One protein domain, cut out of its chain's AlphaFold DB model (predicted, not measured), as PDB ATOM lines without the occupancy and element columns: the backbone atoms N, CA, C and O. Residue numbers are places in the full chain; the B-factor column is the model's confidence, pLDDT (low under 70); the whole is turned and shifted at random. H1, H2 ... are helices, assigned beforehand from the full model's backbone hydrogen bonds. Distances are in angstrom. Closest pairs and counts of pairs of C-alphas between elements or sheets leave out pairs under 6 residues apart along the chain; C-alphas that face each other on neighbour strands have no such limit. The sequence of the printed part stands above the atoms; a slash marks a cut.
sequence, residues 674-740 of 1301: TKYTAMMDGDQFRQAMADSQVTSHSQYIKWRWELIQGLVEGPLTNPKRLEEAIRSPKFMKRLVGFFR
ATOM      1  N   THR A 674      24.484  24.141 -60.394       52.02
ATOM      2  CA  THR A 674      25.703  23.377 -60.751       52.02
ATOM      3  C   THR A 674      26.647  23.092 -59.576       52.02
ATOM      4  O   THR A 674      27.485  22.201 -59.695       52.02
ATOM      5  N   LYS A 675      26.505  23.752 -58.413       64.18
ATOM      6  CA  LYS A 675      27.237  23.340 -57.199       64.18
ATOM      7  C   LYS A 675      26.721  22.034 -56.599       64.18
ATOM      8  O   LYS A 675      27.493  21.340 -55.945       64.18
ATOM      9  N   TYR A 676      25.444  21.696 -56.776       72.40
ATOM     10  CA  TYR A 676      24.805  20.561 -56.108       72.40
ATOM     11  C   TYR A 676      24.667  19.370 -57.056       72.40
ATOM     12  O   TYR A 676      23.583  19.055 -57.528       72.40
ATOM     13  N   THR A 677      25.778  18.680 -57.319       80.38
ATOM     14  CA  THR A 677      25.798  17.459 -58.144       80.38
ATOM     15  C   THR A 677      25.756  16.186 -57.289       80.38
ATOM     16  O   THR A 677      26.142  16.184 -56.118       80.38
ATOM     17  N   ALA A 678      25.361  15.056 -57.886       76.53
ATOM     18  CA  ALA A 678      25.421  13.727 -57.254       76.53
ATOM     19  C   ALA A 678      26.853  13.277 -56.862       76.53
ATOM     20  O   ALA A 678      27.029  12.341 -56.076       76.53
ATOM     21  N   MET A 679      27.874  13.954 -57.404       79.99
ATOM     22  CA  MET A 679      29.305  13.724 -57.169       79.99
ATOM     23  C   MET A 679      29.871  14.535 -55.986       79.99
ATOM     24  O   MET A 679      31.071  14.472 -55.730       79.99
ATOM     25  N   MET A 680      29.043  15.298 -55.259       83.45
ATOM     26  CA  MET A 680      29.494  16.144 -54.147       83.45
ATOM     27  C   MET A 680      30.272  15.361 -53.072       83.45
ATOM     28  O   MET A 680      29.850  14.298 -52.593       83.45
ATOM     29  N   ASP A 681      31.409  15.925 -52.658       84.70
ATOM     30  CA  ASP A 681      32.249  15.363 -51.603       84.70
ATOM     31  C   ASP A 681      31.576  15.408 -50.212       84.70
ATOM     32  O   ASP A 681      30.654  16.186 -49.966       84.70
ATOM     33  N   GLY A 682      32.014  14.541 -49.295       85.20
ATOM     34  CA  GLY A 682      31.404  14.342 -47.984       85.20
ATOM     35  C   GLY A 682      31.500  15.556 -47.075       85.20
ATOM     36  O   GLY A 682      30.514  15.886 -46.419       85.20
ATOM     37  N   ASP A 683      32.630  16.264 -47.057       86.62
ATOM     38  CA  ASP A 683      32.750  17.461 -46.221       86.62
ATOM     39  C   ASP A 683      31.912  18.617 -46.769       86.62
ATOM     40  O   ASP A 683      31.200  19.283 -46.014       86.62
ATOM     41  N   GLN A 684      31.883  18.780 -48.095       88.82
ATOM     42  CA  GLN A 684      31.010  19.756 -48.756       88.82
ATOM     43  C   GLN A 684      29.525  19.442 -48.520       88.82
ATOM     44  O   GLN A 684      28.741  20.345 -48.225       88.82
ATOM     45  N   PHE A 685      29.138  18.165 -48.573       90.97
ATOM     46  CA  PHE A 685      27.773  17.721 -48.309       90.97
ATOM     47  C   PHE A 685      27.357  17.940 -46.847       90.97
ATOM     48  O   PHE A 685      26.266  18.455 -46.586       90.97
ATOM     49  N   ARG A 686      28.229  17.621 -45.880       90.31
ATOM     50  CA  ARG A 686      27.996  17.902 -44.451       90.31
ATOM     51  C   ARG A 686      27.847  19.397 -44.185       90.31
ATOM     52  O   ARG A 686      26.909  19.792 -43.487       90.31
ATOM     53  N   GLN A 687      28.711  20.220 -44.777       90.08
ATOM     54  CA  GLN A 687      28.635  21.674 -44.665       90.08
ATOM     55  C   GLN A 687      27.330  22.212 -45.272       90.08
ATOM     56  O   GLN A 687      26.597  22.937 -44.603       90.08
ATOM     57  N   ALA A 688      26.952  21.770 -46.475       89.64
ATOM     58  CA  ALA A 688      25.695  22.164 -47.109       89.64
ATOM     59  C   ALA A 688      24.452  21.726 -46.303       89.64
ATOM     60  O   ALA A 688      23.493  22.495 -46.169       89.64
ATOM     61  N   MET A 689      24.467  20.533 -45.692       91.73
ATOM     62  CA  MET A 689      23.418  20.102 -44.757       91.73
ATOM     63  C   MET A 689      23.325  21.013 -43.524       91.73
ATOM     64  O   MET A 689      22.212  21.288 -43.069       91.73
ATOM     65  N   ALA A 690      24.444  21.508 -42.986       90.30
ATOM     66  CA  ALA A 690      24.438  22.487 -41.897       90.30
ATOM     67  C   ALA A 690      23.914  23.859 -42.367       90.30
ATOM     68  O   ALA A 690      23.021  24.435 -41.734       90.30
ATOM     69  N   ASP A 691      24.382  24.341 -43.520       91.26
ATOM     70  CA  ASP A 691      24.005  25.631 -44.106       91.26
ATOM     71  C   ASP A 691      22.520  25.712 -44.479       91.26
ATOM     72  O   ASP A 691      21.919  26.786 -44.368       91.26
ATOM     73  N   SER A 692      21.889  24.576 -44.803       91.27
ATOM     74  CA  SER A 692      20.433  24.453 -44.993       91.27
ATOM     75  C   SER A 692      19.599  24.904 -43.777       91.27
ATOM     76  O   SER A 692      18.414  25.219 -43.915       91.27
ATOM     77  N   GLN A 693      20.209  24.937 -42.582       92.24
ATOM     78  CA  GLN A 693      19.599  25.179 -41.267       92.24
ATOM     79  C   GLN A 693      18.565  24.134 -40.802       92.24
ATOM     80  O   GLN A 693      17.951  24.314 -39.744       92.24
ATOM     81  N   VAL A 694      18.400  23.012 -41.516       92.30
ATOM     82  CA  VAL A 694      17.482  21.922 -41.125       92.30
ATOM     83  C   VAL A 694      17.924  21.256 -39.818       92.30
ATOM     84  O   VAL A 694      17.091  20.961 -38.958       92.30
ATOM     85  N   THR A 695      19.228  21.051 -39.620       89.67
ATOM     86  CA  THR A 695      19.817  20.495 -38.384       89.67
ATOM     87  C   THR A 695      19.813  21.513 -37.237       89.67
ATOM     88  O   THR A 695      19.440  21.170 -36.108       89.67
ATOM     89  N   SER A 696      20.104  22.782 -37.528       87.47
ATOM     90  CA  SER A 696      20.162  23.889 -36.562       87.47
ATOM     91  C   SER A 696      18.796  24.286 -35.993       87.47
ATOM     92  O   SER A 696      18.647  24.486 -34.786       87.47
ATOM     93  N   HIS A 697      17.760  24.390 -36.831       87.39
ATOM     94  CA  HIS A 697      16.478  24.986 -36.447       87.39
ATOM     95  C   HIS A 697      15.289  24.033 -36.599       87.39
ATOM     96  O   HIS A 697      15.137  23.324 -37.589       87.39
ATOM     97  N   SER A 698      14.394  24.032 -35.606       86.31
ATOM     98  CA  SER A 698      13.172  23.212 -35.597       86.31
ATOM     99  C   SER A 698      12.012  23.811 -36.406       86.31
ATOM    100  O   SER A 698      11.076  23.078 -36.741       86.31
ATOM    101  N   GLN A 699      12.060  25.117 -36.694       86.09
ATOM    102  CA  GLN A 699      11.065  25.874 -37.459       86.09
ATOM    103  C   GLN A 699      11.476  25.972 -38.933       86.09
ATOM    104  O   GLN A 699      12.535  26.516 -39.240       86.09
ATOM    105  N   TYR A 700      10.601  25.518 -39.832       90.23
ATOM    106  CA  TYR A 700      10.862  25.449 -41.274       90.23
ATOM    107  C   TYR A 700      11.035  26.821 -41.954       90.23
ATOM    108  O   TYR A 700      11.669  26.919 -43.000       90.23
ATOM    109  N   ILE A 701      10.519  27.893 -41.341       86.91
ATOM    110  CA  ILE A 701      10.624  29.284 -41.826       86.91
ATOM    111  C   ILE A 701      12.076  29.801 -41.779       86.91
ATOM    112  O   ILE A 701      12.423  30.771 -42.454       86.91
ATOM    113  N   LYS A 702      12.945  29.165 -40.980       87.88
ATOM    114  CA  LYS A 702      14.378  29.493 -40.902       87.88
ATOM    115  C   LYS A 702      15.248  28.647 -41.836       87.88
ATOM    116  O   LYS A 702      16.460  28.844 -41.854       87.88
ATOM    117  N   TRP A 703      14.666  27.687 -42.551       93.34
ATOM    118  CA  TRP A 703      15.404  26.801 -43.446       93.34
ATOM    119  C   TRP A 703      15.661  27.469 -44.798       93.34
ATOM    120  O   TRP A 703      14.819  28.210 -45.310       93.34
ATOM    121  N   ARG A 704      16.821  27.187 -45.396       90.86
ATOM    122  CA  ARG A 704      17.191  27.694 -46.724       90.86
ATOM    123  C   ARG A 704      16.678  26.740 -47.798       90.86
ATOM    124  O   ARG A 704      17.394  25.849 -48.242       90.86
ATOM    125  N   TRP A 705      15.418  26.915 -48.186       91.24
ATOM    126  CA  TRP A 705      14.707  25.988 -49.075       91.24
ATOM    127  C   TRP A 705      15.339  25.803 -50.460       91.24
ATOM    128  O   TRP A 705      15.264  24.703 -50.989       91.24
ATOM    129  N   GLU A 706      16.029  26.807 -51.005       84.73
ATOM    130  CA  GLU A 706      16.761  26.658 -52.276       84.73
ATOM    131  C   GLU A 706      17.962  25.704 -52.135       84.73
ATOM    132  O   GLU A 706      18.172  24.850 -52.993       84.73
ATOM    133  N   LEU A 707      18.664  25.733 -50.992       89.53
ATOM    134  CA  LEU A 707      19.713  24.750 -50.685       89.53
ATOM    135  C   LEU A 707      19.131  23.351 -50.450       89.53
ATOM    136  O   LEU A 707      19.741  22.360 -50.835       89.53
ATOM    137  N   ILE A 708      17.950  23.252 -49.824       93.00
ATOM    138  CA  ILE A 708      17.263  21.964 -49.637       93.00
ATOM    139  C   ILE A 708      16.868  21.373 -50.992       93.00
ATOM    140  O   ILE A 708      17.087  20.185 -51.198       93.00
ATOM    141  N   GLN A 709      16.338  22.187 -51.912       90.12
ATOM    142  CA  GLN A 709      16.008  21.749 -53.269       90.12
ATOM    143  C   GLN A 709      17.248  21.177 -53.969       90.12
ATOM    144  O   GLN A 709      17.217  20.026 -54.391       90.12
ATOM    145  N   GLY A 710      18.361  21.924 -53.992       88.14
ATOM    146  CA  GLY A 710      19.616  21.462 -54.598       88.14
ATOM    147  C   GLY A 710      20.178  20.193 -53.946       88.14
ATOM    148  O   GLY A 710      20.600  19.276 -54.644       88.14
ATOM    149  N   LEU A 711      20.122  20.080 -52.613       92.25
ATOM    150  CA  LEU A 711      20.531  18.865 -51.898       92.25
ATOM    151  C   LEU A 711      19.676  17.643 -52.268       92.25
ATOM    152  O   LEU A 711      20.211  16.537 -52.346       92.25
ATOM    153  N   VAL A 712      18.371  17.838 -52.479       92.44
ATOM    154  CA  VAL A 712      17.409  16.790 -52.853       92.44
ATOM    155  C   VAL A 712      17.546  16.373 -54.315       92.44
ATOM    156  O   VAL A 712      17.533  15.178 -54.591       92.44
ATOM    157  N   GLU A 713      17.692  17.320 -55.239       88.37
ATOM    158  CA  GLU A 713      17.798  17.038 -56.678       88.37
ATOM    159  C   GLU A 713      19.190  16.511 -57.072       88.37
ATOM    160  O   GLU A 713      19.302  15.726 -58.008       88.37
ATOM    161  N   GLY A 714      20.242  16.891 -56.338       88.97
ATOM    162  CA  GLY A 714      21.622  16.487 -56.604       88.97
ATOM    163  C   GLY A 714      22.162  15.428 -55.632       88.97
ATOM    164  O   GLY A 714      21.930  14.238 -55.846       88.97
ATOM    165  N   PRO A 715      22.916  15.805 -54.577       90.21
ATOM    166  CA  PRO A 715      23.633  14.866 -53.707       90.21
ATOM    167  C   PRO A 715      22.816  13.698 -53.141       90.21
ATOM    168  O   PRO A 715      23.356  12.603 -53.019       90.21
ATOM    169  N   LEU A 716      21.533  13.884 -52.802       91.69
ATOM    170  CA  LEU A 716      20.701  12.817 -52.223       91.69
ATOM    171  C   LEU A 716      20.298  11.708 -53.211       91.69
ATOM    172  O   LEU A 716      19.816  10.670 -52.763       91.69
ATOM    173  N   THR A 717      20.542  11.875 -54.516       89.98
ATOM    174  CA  THR A 717      20.420  10.788 -55.512       89.98
ATOM    175  C   THR A 717      21.516   9.722 -55.346       89.98
ATOM    176  O   THR A 717      21.353   8.578 -55.762       89.98
ATOM    177  N   ASN A 718      22.635  10.064 -54.693       89.97
ATOM    178  CA  ASN A 718      23.745   9.152 -54.434       89.97
ATOM    179  C   ASN A 718      23.476   8.307 -53.167       89.97
ATOM    180  O   ASN A 718      23.375   8.882 -52.076       89.97
ATOM    181  N   PRO A 719      23.451   6.957 -53.246       89.19
ATOM    182  CA  PRO A 719      23.135   6.093 -52.104       89.19
ATOM    183  C   PRO A 719      23.986   6.352 -50.852       89.19
ATOM    184  O   PRO A 719      23.462   6.334 -49.740       89.19
ATOM    185  N   LYS A 720      25.286   6.651 -51.014       90.40
ATOM    186  CA  LYS A 720      26.196   6.907 -49.881       90.40
ATOM    187  C   LYS A 720      25.870   8.221 -49.164       90.40
ATOM    188  O   LYS A 720      25.934   8.291 -47.939       90.40
ATOM    189  N   ARG A 721      25.496   9.261 -49.918       91.85
ATOM    190  CA  ARG A 721      25.101  10.572 -49.372       91.85
ATOM    191  C   ARG A 721      23.707  10.524 -48.758       91.85
ATOM    192  O   ARG A 721      23.476  11.138 -47.718       91.85
ATOM    193  N   LEU A 722      22.798   9.745 -49.342       92.34
ATOM    194  CA  LEU A 722      21.493   9.478 -48.749       92.34
ATOM    195  C   LEU A 722      21.623   8.745 -47.405       92.34
ATOM    196  O   LEU A 722      21.005   9.162 -46.425       92.34
ATOM    197  N   GLU A 723      22.475   7.720 -47.318       92.99
ATOM    198  CA  GLU A 723      22.766   7.031 -46.057       92.99
ATOM    199  C   GLU A 723      23.346   7.984 -45.002       92.99
ATOM    200  O   GLU A 723      22.884   8.018 -43.859       92.99
ATOM    201  N   GLU A 724      24.310   8.817 -45.396       92.06
ATOM    202  CA  GLU A 724      24.890   9.855 -44.546       92.06
ATOM    203  C   GLU A 724      23.820  10.843 -44.031       92.06
ATOM    204  O   GLU A 724      23.797  11.167 -42.842       92.06
ATOM    205  N   ALA A 725      22.867  11.253 -44.872       92.94
ATOM    206  CA  ALA A 725      21.758  12.134 -44.496       92.94
ATOM    207  C   ALA A 725      20.689  11.469 -43.607       92.94
ATOM    208  O   ALA A 725      20.050  12.150 -42.794       92.94
ATOM    209  N   ILE A 726      20.487  10.154 -43.742       92.48
ATOM    210  CA  ILE A 726      19.599   9.348 -42.888       92.48
ATOM    211  C   ILE A 726      20.222   9.154 -41.498       92.48
ATOM    212  O   ILE A 726      19.526   9.313 -40.489       92.48
ATOM    213  N   ARG A 727      21.531   8.863 -41.438       91.05
ATOM    214  CA  ARG A 727      22.310   8.747 -40.192       91.05
ATOM    215  C   ARG A 727      22.518  10.107 -39.507       91.05
ATOM    216  O   ARG A 727      22.576  10.166 -38.278       91.05
ATOM    217  N   SER A 728      22.584  11.198 -40.275       88.85
ATOM    218  CA  SER A 728      22.781  12.568 -39.781       88.85
ATOM    219  C   SER A 728      21.742  12.970 -38.717       88.85
ATOM    220  O   SER A 728      20.528  12.813 -38.917       88.85
ATOM    221  N   PRO A 729      22.171  13.531 -37.566       82.27
ATOM    222  CA  PRO A 729      21.270  13.844 -36.471       82.27
ATOM    223  C   PRO A 729      20.233  14.891 -36.888       82.27
ATOM    224  O   PRO A 729      20.512  16.077 -37.055       82.27
ATOM    225  N   LYS A 730      18.976  14.438 -36.938       87.59
ATOM    226  CA  LYS A 730      17.755  15.229 -37.168       87.59
ATOM    227  C   LYS A 730      17.512  15.679 -38.616       87.59
ATOM    228  O   LYS A 730      16.382  16.090 -38.845       87.59
ATOM    229  N   PHE A 731      18.451  15.583 -39.568       93.85
ATOM    230  CA  PHE A 731      18.260  16.110 -40.937       93.85
ATOM    231  C   PHE A 731      17.062  15.462 -41.655       93.85
ATOM    232  O   PHE A 731      15.991  16.073 -41.735       93.85
ATOM    233  N   MET A 732      17.174  14.195 -42.075       92.79
ATOM    234  CA  MET A 732      16.094  13.522 -42.814       92.79
ATOM    235  C   MET A 732      14.816  13.366 -41.965       92.79
ATOM    236  O   MET A 732      13.701  13.601 -42.434       92.79
ATOM    237  N   LYS A 733      14.972  13.104 -40.656       91.30
ATOM    238  CA  LYS A 733      13.857  13.029 -39.685       91.30
ATOM    239  C   LYS A 733      13.075  14.349 -39.537       91.30
ATOM    240  O   LYS A 733      11.898  14.306 -39.168       91.30
ATOM    241  N   ARG A 734      13.690  15.514 -39.790       94.04
ATOM    242  CA  ARG A 734      13.002  16.817 -39.833       94.04
ATOM    243  C   ARG A 734      12.440  17.117 -41.215       94.04
ATOM    244  O   ARG A 734      11.302  17.568 -41.257       94.04
ATOM    245  N   LEU A 735      13.185  16.850 -42.289       94.71
ATOM    246  CA  LEU A 735      12.755  17.129 -43.662       94.71
ATOM    247  C   LEU A 735      11.512  16.310 -44.043       94.71
ATOM    248  O   LEU A 735      10.448  16.882 -44.259       94.71
ATOM    249  N   VAL A 736      11.577  14.977 -43.980       94.69
ATOM    250  CA  VAL A 736      10.393  14.119 -44.207       94.69
ATOM    251  C   VAL A 736       9.346  14.337 -43.111       94.69
ATOM    252  O   VAL A 736       8.143  14.290 -43.344       94.69
ATOM    253  N   GLY A 737       9.795  14.671 -41.897       94.25
ATOM    254  CA  GLY A 737       8.920  15.038 -40.788       94.25
ATOM    255  C   GLY A 737       8.136  16.344 -40.977       94.25
ATOM    256  O   GLY A 737       7.162  16.529 -40.252       94.25
ATOM    257  N   PHE A 738       8.532  17.241 -41.883       96.00
ATOM    258  CA  PHE A 738       7.790  18.461 -42.223       96.00
ATOM    259  C   PHE A 738       6.585  18.144 -43.116       96.00
ATOM    260  O   PHE A 738       5.507  18.686 -42.881       96.00
ATOM    261  N   PHE A 739       6.757  17.204 -44.047       97.15
ATOM    262  CA  PHE A 739       5.710  16.724 -44.946       97.15
ATOM    263  C   PHE A 739       4.725  15.741 -44.298       97.15
ATOM    264  O   PHE A 739       3.769  15.348 -44.939       97.15
ATOM    265  N   ARG A 740       4.901  15.313 -43.041       96.26
ATOM    266  CA  ARG A 740       3.937  14.399 -42.399       96.26
ATOM    267  C   ARG A 740       2.598  15.106 -42.088       96.26
ATOM    268  O   ARG A 740       2.636  16.059 -41.302       96.26
TER     269      ARG A 740
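What this domain is: This is residues 674 to 740 of the 1301 residues of an uncharacterized protein of Fonsecaea pedrosoi CBS 271.37 (UniProt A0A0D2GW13). Four short helices make a small, compact cluster of two pairs: H1 and H2 form a helical hairpin joined by a long loop, and H3 and H4 meet near their link in an L-shaped corner. H1 comes close to both helices of the corner, while H2 is apart from both. The printed part has 67 residues, with four named helices in the order H1, H2, H3, H4 and no named strand, and its class is all helix. The whole is compact, with a radius of gyration of the C-alphas of 10.8 A, and the C-alphas span 29 by 22 by 19 A along their three main axes.

Where its parts are: H1, the longest helix by residues, holds residues 682 to 691 and measures 14.0 A from C-alpha 682 at (31.404, 14.342, -47.984) to C-alpha 691 at (24.005, 25.631, -44.106). H2 holds residues 705 to 713 and is 12.1 A long. H3, residues 719 to 727, is 12.2 A long. H4, residues 731 to 738, is 10.8 A long and ends with C-alpha 738 at (7.790, 18.461, -42.223).

How they stand to each other: H1 and H2 touch, and their closest C-alphas, those of Ala 688 and Leu 707, are 7.4 A apart. They form a helical hairpin, running opposite ways at a shallow tilt of 31 degrees. H1 and H3 are close but not clearly touching, with the closest C-alphas, those of Gly 682 and Arg 721, 7.5 A apart. These two run the same way at a steep tilt of 47 degrees. H1 and H4 are also close but not clearly touching: their closest C-alphas, those of Met 689 and Phe 731, are 7.6 A apart, and they run the same way at a steep tilt of 41 degrees. H3 and H4 touch only at the corner by their link, where the C-alphas of Ile 726 and Met 732, the closest, are 5.5 A apart; their lines are about perpendicular, at 76 degrees. H2 is apart from H3 and from H4. In H1, H2, H3 and H4 every O i to N i+4 pair is within hydrogen-bond range.

The domain as a whole: The two C-alphas farthest apart are those of Thr 674 and Arg 740, the first and last printed residues, at 29.9 A. The printed part has no cut. The link from H1 to H2, residues 692 to 704, is long, and its C-alphas lie 7 to 16 A from the mean of the C-alphas. The links from H2 to H3 and from H3 to H4 are tight. The mean pLDDT of the printed part is 88.7, and residues 674 to 675 are under 70.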